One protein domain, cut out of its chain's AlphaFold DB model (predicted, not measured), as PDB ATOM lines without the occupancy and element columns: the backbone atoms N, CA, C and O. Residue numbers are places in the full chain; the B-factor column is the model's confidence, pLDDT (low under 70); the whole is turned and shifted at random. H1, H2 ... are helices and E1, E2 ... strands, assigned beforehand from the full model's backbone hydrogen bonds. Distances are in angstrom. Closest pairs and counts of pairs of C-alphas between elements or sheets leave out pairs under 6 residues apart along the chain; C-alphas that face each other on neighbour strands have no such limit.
ATOM      1  N   LEU A   5     152.326 102.631  96.749       80.81
ATOM      2  CA  LEU A   5     153.389 102.473  97.734       80.81
ATOM      3  C   LEU A   5     152.741 102.024  99.044       80.81
ATOM      4  O   LEU A   5     151.729 102.591  99.458       80.81
ATOM      5  N   ASN A   6     153.295 100.983  99.662       87.38
ATOM      6  CA  ASN A   6     152.918 100.628 101.023       87.38
ATOM      7  C   ASN A   6     153.670 101.583 101.949       87.38
ATOM      8  O   ASN A   6     154.898 101.559 101.958       87.38
ATOM      9  N   VAL A   7     152.938 102.402 102.688       93.88
ATOM     10  CA  VAL A   7     153.470 103.315 103.702       93.88
ATOM     11  C   VAL A   7     152.941 102.901 105.070       93.88
ATOM     12  O   VAL A   7     152.007 102.103 105.166       93.88
ATOM     13  N   TYR A   8     153.534 103.433 106.126       95.12
ATOM     14  CA  TYR A   8     153.040 103.304 107.486       95.12
ATOM     15  C   TYR A   8     152.569 104.672 107.961       95.12
ATOM     16  O   TYR A   8     153.304 105.654 107.883       95.12
ATOM     17  N   HIS A   9     151.328 104.737 108.419       96.00
ATOM     18  CA  HIS A   9     150.781 105.881 109.128       96.00
ATOM     19  C   HIS A   9     151.035 105.653 110.610       96.00
ATOM     20  O   HIS A   9     150.506 104.701 111.178       96.00
ATOM     21  N   VAL A  10     151.880 106.490 111.204       96.44
ATOM     22  CA  VAL A  10     152.173 106.488 112.639       96.44
ATOM     23  C   VAL A  10     151.483 107.699 113.247       96.44
ATOM     24  O   VAL A  10     151.817 108.834 112.903       96.44
ATOM     25  N   TYR A  11     150.493 107.457 114.096       96.69
ATOM     26  CA  TYR A  11     149.662 108.489 114.696       96.69
ATOM     27  C   TYR A  11     149.960 108.603 116.185       96.69
ATOM     28  O   TYR A  11     149.805 107.635 116.923       96.69
ATOM     29  N   ASP A  12     150.403 109.778 116.614       94.06
ATOM     30  CA  ASP A  12     150.577 110.115 118.022       94.06
ATOM     31  C   ASP A  12     149.251 110.664 118.560       94.06
ATOM     32  O   ASP A  12     148.904 111.826 118.328       94.06
ATOM     33  N   ASP A  13     148.503 109.823 119.280       91.12
ATOM     34  CA  ASP A  13     147.193 110.179 119.831       91.12
ATOM     35  C   ASP A  13     147.294 111.175 121.007       91.12
ATOM     36  O   ASP A  13     146.282 111.731 121.436       91.12
ATOM     37  N   VAL A  14     148.491 111.415 121.553       88.94
ATOM     38  CA  VAL A  14     148.712 112.419 122.608       88.94
ATOM     39  C   VAL A  14     148.814 113.816 122.006       88.94
ATOM     40  O   VAL A  14     148.256 114.765 122.562       88.94
ATOM     41  N   ASN A  15     149.525 113.943 120.883       90.12
ATOM     42  CA  ASN A  15     149.792 115.227 120.230       90.12
ATOM     43  C   ASN A  15     148.893 115.510 119.015       90.12
ATOM     44  O   ASN A  15     148.926 116.628 118.501       90.12
ATOM     45  N   ASP A  16     148.058 114.550 118.603       93.25
ATOM     46  CA  ASP A  16     147.182 114.636 117.425       93.25
ATOM     47  C   ASP A  16     147.983 114.802 116.115       93.25
ATOM     48  O   ASP A  16     147.622 115.568 115.218       93.25
ATOM     49  N   GLU A  17     149.118 114.098 116.015       95.19
ATOM     50  CA  GLU A  17     150.068 114.224 114.904       95.19
ATOM     51  C   GLU A  17     150.169 112.939 114.071       95.19
ATOM     52  O   GLU A  17     150.339 111.841 114.595       95.19
ATOM     53  N   LEU A  18     150.140 113.092 112.741       95.06
ATOM     54  CA  LEU A  18     150.360 112.006 111.784       95.06
ATOM     55  C   LEU A  18     151.756 112.107 111.160       95.06
ATOM     56  O   LEU A  18     152.073 113.078 110.472       95.06
ATOM     57  N   THR A  19     152.541 111.043 111.307       95.00
ATOM     58  CA  THR A  19     153.800 110.829 110.588       95.00
ATOM     59  C   THR A  19     153.620 109.738 109.535       95.00
ATOM     60  O   THR A  19     153.092 108.665 109.818       95.00
ATOM     61  N   ILE A  20     154.065 110.001 108.304       94.38
ATOM     62  CA  ILE A  20     154.056 109.013 107.219       94.38
ATOM     63  C   ILE A  20     155.474 108.470 107.045       94.38
ATOM     64  O   ILE A  20     156.395 109.211 106.709       94.38
ATOM     65  N   CYS A  21     155.625 107.169 107.252       94.94
ATOM     66  CA  CYS A  21     156.868 106.424 107.096       94.94
ATOM     67  C   CYS A  21     156.812 105.597 105.803       94.94
ATOM     68  O   CYS A  21     155.838 104.886 105.554       94.94
ATOM     69  N   GLU A  22     157.847 105.659 104.964       92.69
ATOM     70  CA  GLU A  22     157.874 104.923 103.688       92.69
ATOM     71  C   GLU A  22     158.393 103.488 103.851       92.69
ATOM     72  O   GLU A  22     158.183 102.631 102.989       92.69
ATOM     73  N   SER A  23     159.059 103.212 104.967       92.81
ATOM     74  CA  SER A  23     159.652 101.922 105.279       92.81
ATOM     75  C   SER A  23     159.453 101.538 106.743       92.81
ATOM     76  O   SER A  23     159.060 102.345 107.582       92.81
ATOM     77  N   TRP A  24     159.723 100.269 107.055       92.31
ATOM     78  CA  TRP A  24     159.731  99.810 108.442       92.31
ATOM     79  C   TRP A  24     160.911 100.392 109.234       92.31
ATOM     80  O   TRP A  24     160.767 100.666 110.421       92.31
ATOM     81  N   ASP A  25     162.043 100.640 108.574       95.06
ATOM     82  CA  ASP A  25     163.217 101.259 109.200       95.06
ATOM     83  C   ASP A  25     162.908 102.701 109.646       95.06
ATOM     84  O   ASP A  25     163.380 103.144 110.695       95.06
ATOM     85  N   ASP A  26     162.047 103.418 108.909       96.19
ATOM     86  CA  ASP A  26     161.543 104.735 109.325       96.19
ATOM     87  C   ASP A  26     160.673 104.630 110.586       96.19
ATOM     88  O   ASP A  26     160.804 105.449 111.493       96.19
ATOM     89  N   VAL A  27     159.819 103.600 110.681       96.56
ATOM     90  CA  VAL A  27     159.000 103.343 111.881       96.56
ATOM     91  C   VAL A  27     159.891 103.011 113.077       96.56
ATOM     92  O   VAL A  27     159.677 103.541 114.165       96.56
ATOM     93  N   GLN A  28     160.915 102.177 112.885       97.25
ATOM     94  CA  GLN A  28     161.891 101.848 113.926       97.25
ATOM     95  C   GLN A  28     162.662 103.091 114.393       97.25
ATOM     96  O   GLN A  28     162.826 103.291 115.596       97.25
ATOM     97  N   SER A  29     163.080 103.951 113.460       96.75
ATOM     98  CA  SER A  29     163.761 105.218 113.768       96.75
ATOM     99  C   SER A  29     162.847 106.205 114.496       96.75
ATOM    100  O   SER A  29     163.289 106.943 115.371       96.75
ATOM    101  N   TYR A  30     161.555 106.217 114.169       96.00
ATOM    102  CA  TYR A  30     160.573 107.007 114.903       96.00
ATOM    103  C   TYR A  30     160.384 106.464 116.331       96.00
ATOM    104  O   TYR A  30     160.442 107.214 117.304       96.00
ATOM    105  N   ALA A  31     160.228 105.146 116.477       97.19
ATOM    106  CA  ALA A  31     160.066 104.487 117.769       97.19
ATOM    107  C   ALA A  31     161.291 104.632 118.683       97.19
ATOM    108  O   ALA A  31     161.130 104.685 119.902       97.19
ATOM    109  N   SER A  32     162.508 104.728 118.130       97.19
ATOM    110  CA  SER A  32     163.725 104.856 118.938       97.19
ATOM    111  C   SER A  32     163.736 106.139 119.767       97.19
ATOM    112  O   SER A  32     164.174 106.104 120.912       97.19
ATOM    113  N   VAL A  33     163.185 107.238 119.242       95.81
ATOM    114  CA  VAL A  33     163.083 108.516 119.968       95.81
ATOM    115  C   VAL A  33     162.221 108.366 121.225       95.81
ATOM    116  O   VAL A  33     162.592 108.815 122.310       95.81
ATOM    117  N   TRP A  34     161.081 107.687 121.099       95.38
ATOM    118  CA  TRP A  34     160.178 107.421 122.218       95.38
ATOM    119  C   TRP A  34     160.766 106.418 123.208       95.38
ATOM    120  O   TRP A  34     160.702 106.626 124.418       95.38
ATOM    121  N   CYS A  35     161.402 105.366 122.698       96.88
ATOM    122  CA  CYS A  35     162.097 104.368 123.500       96.88
ATOM    123  C   CYS A  35     163.208 104.990 124.359       96.88
ATOM    124  O   CYS A  35     163.322 104.672 125.542       96.88
ATOM    125  N   GLU A  36     164.028 105.880 123.794       95.75
ATOM    126  CA  GLU A  36     165.061 106.608 124.541       95.75
ATOM    127  C   GLU A  36     164.445 107.434 125.669       95.75
ATOM    128  O   GLU A  36     164.862 107.301 126.818       95.75
ATOM    129  N   ARG A  37     163.393 108.203 125.370       94.44
ATOM    130  CA  ARG A  37     162.702 109.027 126.365       94.44
ATOM    131  C   ARG A  37     162.110 108.203 127.512       94.44
ATOM    132  O   ARG A  37     162.324 108.551 128.670       94.44
ATOM    133  N   LEU A  38     161.407 107.109 127.213       94.75
ATOM    134  CA  LEU A  38     160.849 106.217 128.241       94.75
ATOM    135  C   LEU A  38     161.949 105.652 129.146       94.75
ATOM    136  O   LEU A  38     161.826 105.643 130.366       94.75
ATOM    137  N   ASN A  39     163.057 105.222 128.546       95.25
ATOM    138  CA  ASN A  39     164.181 104.662 129.283       95.25
ATOM    139  C   ASN A  39     164.928 105.715 130.126       95.25
ATOM    140  O   ASN A  39     165.451 105.394 131.196       95.25
ATOM    141  N   GLU A  40     164.986 106.971 129.675       94.44
ATOM    142  CA  GLU A  40     165.482 108.090 130.482       94.44
ATOM    143  C   GLU A  40     164.571 108.375 131.685       94.44
ATOM    144  O   GLU A  40     165.076 108.594 132.790       94.44
ATOM    145  N   GLU A  41     163.249 108.326 131.494       93.38
ATOM    146  CA  GLU A  41     162.254 108.485 132.561       93.38
ATOM    147  C   GLU A  41     162.348 107.343 133.593       93.38
ATOM    148  O   GLU A  41     162.441 107.616 134.793       93.38
ATOM    149  N   ASP A  42     162.443 106.084 133.150       92.19
ATOM    150  CA  ASP A  42     162.652 104.916 134.023       92.19
ATOM    151  C   ASP A  42     163.932 105.072 134.860       92.19
ATOM    152  O   ASP A  42     163.918 104.947 136.089       92.19
ATOM    153  N   LYS A  43     165.040 105.453 134.213       92.44
ATOM    154  CA  LYS A  43     166.316 105.695 134.895       92.44
ATOM    155  C   LYS A  43     166.218 106.819 135.927       92.44
ATOM    156  O   LYS A  43     166.842 106.725 136.986       92.44
ATOM    157  N   ALA A  44     165.462 107.880 135.644       92.00
ATOM    158  CA  ALA A  44     165.240 108.977 136.585       92.00
ATOM    159  C   ALA A  44     164.415 108.540 137.809       92.00
ATOM    160  O   ALA A  44     164.628 109.056 138.909       92.00
ATOM    161  N   MET A  45     163.518 107.566 137.634       92.12
ATOM    162  CA  MET A  45     162.736 106.949 138.712       92.12
ATOM    163  C   MET A  45     163.505 105.864 139.484       92.12
ATOM    164  O   MET A  45     163.047 105.426 140.539       92.12
ATOM    165  N   GLY A  46     164.694 105.478 139.011       90.88
ATOM    166  CA  GLY A  46     165.509 104.417 139.606       90.88
ATOM    167  C   GLY A  46     165.107 103.007 139.169       90.88
ATOM    168  O   GLY A  46     165.557 102.041 139.786       90.88
ATOM    169  N   ASP A  47     164.290 102.893 138.123       89.19
ATOM    170  CA  ASP A  47     163.937 101.627 137.491       89.19
ATOM    171  C   ASP A  47     165.028 101.195 136.491       89.19
ATOM    172  O   ASP A  47     165.798 102.004 135.963       89.19
ATOM    173  N   GLU A  48     165.128  99.887 136.247       85.62
ATOM    174  CA  GLU A  48     165.978  99.351 135.179       85.62
ATOM    175  C   GLU A  48     165.389  99.685 133.804       85.62
ATOM    176  O   GLU A  48     164.176  99.777 133.661       85.62
ATOM    177  N   GLN A  49     166.242  99.823 132.788       80.44
ATOM    178  CA  GLN A  49     165.824 100.070 131.408       80.44
ATOM    179  C   GLN A  49     164.944  98.920 130.885       80.44
ATOM    180  O   GLN A  49     165.392  97.772 130.876       80.44
ATOM    181  N   ARG A  50     163.716  99.214 130.433       88.75
ATOM    182  CA  ARG A  50     162.736  98.178 130.038       88.75
ATOM    183  C   ARG A  50     162.461  98.081 128.543       88.75
ATOM    184  O   ARG A  50     162.035  97.016 128.100       88.75
ATOM    185  N   TYR A  51     162.688  99.145 127.775       94.69
ATOM    186  CA  TYR A  51     162.237  99.221 126.383       94.69
ATOM    187  C   TYR A  51     163.392  99.116 125.382       94.69
ATOM    188  O   TYR A  51     164.495  99.611 125.632       94.69
ATOM    189  N   SER A  52     163.119  98.504 124.230       96.62
ATOM    190  CA  SER A  52     164.008  98.425 123.067       96.62
ATOM    191  C   SER A  52     163.208  98.640 121.774       96.62
ATOM    192  O   SER A  52     161.986  98.776 121.800       96.62
ATOM    193  N   VAL A  53     163.896  98.677 120.631       96.81
ATOM    194  CA  VAL A  53     163.266  98.753 119.297       96.81
ATOM    195  C   VAL A  53     163.826  97.705 118.334       96.81
ATOM    196  O   VAL A  53     163.708  97.849 117.122       96.81
ATOM    197  N   ASP A  54     164.461  96.652 118.851       95.81
ATOM    198  CA  ASP A  54     165.172  95.656 118.038       95.81
ATOM    199  C   ASP A  54     164.216  94.748 117.262       95.81
ATOM    200  O   ASP A  54     164.522  94.283 116.161       95.81
ATOM    201  N   THR A  55     163.042  94.486 117.834       95.88
ATOM    202  CA  THR A  55     162.004  93.685 117.202       95.88
ATOM    203  C   THR A  55     160.724  94.483 117.020       95.88
ATOM    204  O   THR A  55     160.456  95.476 117.694       95.88
ATOM    205  N   ARG A  56     159.867  93.990 116.123       93.75
ATOM    206  CA  ARG A  56     158.531  94.556 115.927       93.75
ATOM    207  C   ARG A  56     157.706  94.581 117.210       93.75
ATOM    208  O   ARG A  56     156.996  95.549 117.443       93.75
ATOM    209  N   LYS A  57     157.829  93.544 118.036       95.56
ATOM    210  CA  LYS A  57     157.110  93.464 119.305       95.56
ATOM    211  C   LYS A  57     157.583  94.534 120.291       95.56
ATOM    212  O   LYS A  57     156.769  95.059 121.040       95.56
ATOM    213  N   ASP A  58     158.871  94.862 120.275       96.69
ATOM    214  CA  ASP A  58     159.416  95.893 121.160       96.69
ATOM    215  C   ASP A  58     158.910  97.283 120.744       96.69
ATOM    216  O   ASP A  58     158.453  98.053 121.583       96.69
ATOM    217  N   ILE A  59     158.868  97.554 119.433       96.88
ATOM    218  CA  ILE A  59     158.268  98.779 118.879       96.88
ATOM    219  C   ILE A  59     156.779  98.879 119.235       96.88
ATOM    220  O   ILE A  59     156.326  99.933 119.671       96.88
ATOM    221  N   GLU A  60     156.021  97.787 119.086       95.50
ATOM    222  CA  GLU A  60     154.601  97.738 119.464       95.50
ATOM    223  C   GLU A  60     154.404  98.048 120.959       95.50
ATOM    224  O   GLU A  60     153.493  98.796 121.301       95.50
ATOM    225  N   ALA A  61     155.287  97.558 121.837       96.25
ATOM    226  CA  ALA A  61     155.236  97.863 123.268       96.25
ATOM    227  C   ALA A  61     155.538  99.342 123.576       96.25
ATOM    228  O   ALA A  61     154.870  99.939 124.417       96.25
ATOM    229  N   VAL A  62     156.515  99.950 122.891       96.94
ATOM    230  CA  VAL A  62     156.805 101.392 123.019       96.94
ATOM    231  C   VAL A  62     155.599 102.219 122.575       96.94
ATOM    232  O   VAL A  62     155.171 103.125 123.286       96.94
ATOM    233  N   PHE A  63     155.020 101.886 121.422       97.00
ATOM    234  CA  PHE A  63     153.857 102.580 120.877       97.00
ATOM    235  C   PHE A  63     152.623 102.448 121.772       97.00
ATOM    236  O   PHE A  63     151.948 103.445 122.012       97.00
ATOM    237  N   GLU A  64     152.369 101.269 122.343       96.25
ATOM    238  CA  GLU A  64     151.277 101.068 123.300       96.25
ATOM    239  C   GLU A  64     151.417 101.988 124.523       96.25
ATOM    240  O   GLU A  64     150.460 102.661 124.907       96.25
ATOM    241  N   VAL A  65     152.617 102.074 125.109       95.38
ATOM    242  CA  VAL A  65     152.873 102.920 126.287       95.38
ATOM    243  C   VAL A  65     152.784 104.409 125.952       95.38
ATOM    244  O   VAL A  65     152.269 105.189 126.753       95.38
ATOM    245  N   CYS A  66     153.253 104.807 124.770       94.88
ATOM    246  CA  CYS A  66     153.204 106.195 124.316       94.88
ATOM    247  C   CYS A  66     151.850 106.607 123.723       94.88
ATOM    248  O   CYS A  66     151.706 107.767 123.353       94.88
ATOM    249  N   ASN A  67     150.867 105.700 123.660       96.38
ATOM    250  CA  ASN A  67     149.581 105.924 122.998       96.38
ATOM    251  C   ASN A  67     149.773 106.385 121.540       96.38
ATOM    252  O   ASN A  67     149.287 107.431 121.120       96.38
ATOM    253  N   ILE A  68     150.557 105.607 120.796       97.12
ATOM    254  CA  ILE A  68     150.854 105.806 119.381       97.12
ATOM    255  C   ILE A  68     150.276 104.614 118.624       97.12
ATOM    256  O   ILE A  68     150.502 103.461 118.991       97.12
ATOM    257  N   SER A  69     149.548 104.867 117.544       95.69
ATOM    258  CA  SER A  69     149.038 103.826 116.653       95.69
ATOM    259  C   SER A  69     149.848 103.767 115.359       95.69
ATOM    260  O   SER A  69     150.400 104.760 114.893       95.69
ATOM    261  N   CYS A  70     149.984 102.572 114.781       95.69
ATOM    262  CA  CYS A  70     150.737 102.360 113.548       95.69
ATOM    263  C   CYS A  70     149.964 101.435 112.612       95.69
ATOM    264  O   CYS A  70     149.727 100.267 112.929       95.69
ATOM    265  N   GLU A  71     149.596 101.951 111.442       94.44
ATOM    266  CA  GLU A  71     148.854 101.214 110.426       94.44
ATOM    267  C   GLU A  71     149.606 101.202 109.096       94.44
ATOM    268  O   GLU A  71     150.097 102.224 108.623       94.44
ATOM    269  N   GLN A  72     149.683 100.035 108.450       93.06
ATOM    270  CA  GLN A  72     150.218  99.940 107.094       93.06
ATOM    271  C   GLN A  72     149.111 100.232 106.078       93.06
ATOM    272  O   GLN A  72     148.109  99.518 106.018       93.06
ATOM    273  N   VAL A  73     149.324 101.235 105.231       91.38
ATOM    274  CA  VAL A  73     148.335 101.732 104.270       91.38
ATOM    275  C   VAL A  73     148.908 101.707 102.853       91.38
ATOM    276  O   VAL A  73     150.099 101.918 102.624       91.38
ATOM    277  N   GLN A  74     148.051 101.434 101.869       87.31
ATOM    278  CA  GLN A  74     148.394 101.571 100.454       87.31
ATOM    279  C   GLN A  74     148.041 102.961  99.940       87.31
ATOM    280  O   GLN A  74     146.868 103.273  99.734       87.31
ATOM    281  N   GLU A  75     149.057 103.762  99.635       82.12
ATOM    282  CA  GLU A  75     148.871 105.086  99.053       82.12
ATOM    283  C   GLU A  75     149.208 105.130  97.563       82.12
ATOM    284  O   GLU A  75     150.108 104.455  97.059       82.12
ATOM    285  N   ARG A  76     148.469 105.961  96.819       70.75
ATOM    286  CA  ARG A  76     148.725 106.216  95.396       70.75
ATOM    287  C   ARG A  76     149.476 107.533  95.249       70.75
ATOM    288  O   ARG A  76     148.864 108.567  94.988       70.75
ATOM    289  N   ILE A  77     150.798 107.485  95.354       63.38
ATOM    290  CA  ILE A  77     151.639 108.671  95.177       63.38
ATOM    291  C   ILE A  77     151.734 109.002  93.677       63.38
ATOM    292  O   ILE A  77     152.073 108.154  92.842       63.38
TER     293      ILE A  77
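This is residues 5 to 77 of the 81 residues of an uncharacterized protein of Staphylococcus equorum (UniProt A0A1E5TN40). A strongly twisted sheet of three strands has a long helix, H1, running along one face; the first half of H1, residues 24 to 34, covers the sheet and the rest reaches past the sheet's end. The shorter helix H2 is on the same face near that end of the sheet, crossing H1 steeply, and residues 46 to 55 lead back from the far end of H1 to H2. The printed part has 73 residues with two named helices and three named strands, in the order E1, E2, H1, H2, E3; the sheet's order is E2, E1, E3, antiparallel throughout, and the class is mixed, helices and strands. The whole is elongated, spanning 47 by 25 by 14 A, yet only just compact, close to loose, with a radius of gyration of the C-alphas of 13.1 A.

The sheet has E1, residues 5 to 12, as its inner strand, and E2, residues 17 to 21, and E3, residues 68 to 76, as its edge strands. E1 and E2 form a hairpin, antiparallel at 151 degrees, with N 10 and O 19 within hydrogen-bond range at 2.8 A. E1 and E3 are antiparallel at 152 degrees, with N 9 and O 71 at 2.8 A and N 5 and O 75 at 2.9 A. H1, residues 24 to 45, is on the sheet at a height of 11.9 A, over E2 and E1, and runs along the strands, at 5 degrees to E1 on the local plane. Its closest C-alphas to E2 are those of Val 27 and Cys 21, 6.1 A apart. H2, residues 56 to 66, is on the same face, over none of the strands; its closest C-alphas to E3 are those of Phe 63 and Ser 69, 6.5 A apart. The two helices on one face of the sheet make two layers. H1, with residues 28 to 35 alone, touches H2, the closest C-alphas being those of Ala 31 and Ile 59, 6.1 A apart. Their lines stand at a steep tilt of 55 degrees, the same way. E2, H1, H2 and E3 form a split strand-helix-strand unit, two strands running the same way with E1 between them, and its crossover is right-handed. In H2 each O i to N i+4 pair is within hydrogen-bond range; in H1 16 of 18 are.

E1 begins at C-alpha 5, (153.389, 102.473, 97.734), and is 21.9 A long. H1 is 31.2 A long, has a kink of 26 degrees near residue 31, and ends at C-alpha 45, (162.736, 106.949, 138.712). E3 is 24.1 A long, bends by 54 degrees at residue 72, and ends at C-alpha 76, (148.725, 106.216, 95.396). H2 measures 15.3 A and E2 13.0 A.

The two C-alphas farthest apart are those of Gly 46 and Arg 76, 47.3 A. The printed part has no cut. The link from H1 to H2, 10 residues, is short, and the other three are tight. The mean pLDDT of the printed part is 93.0, and residue 77 is under 70.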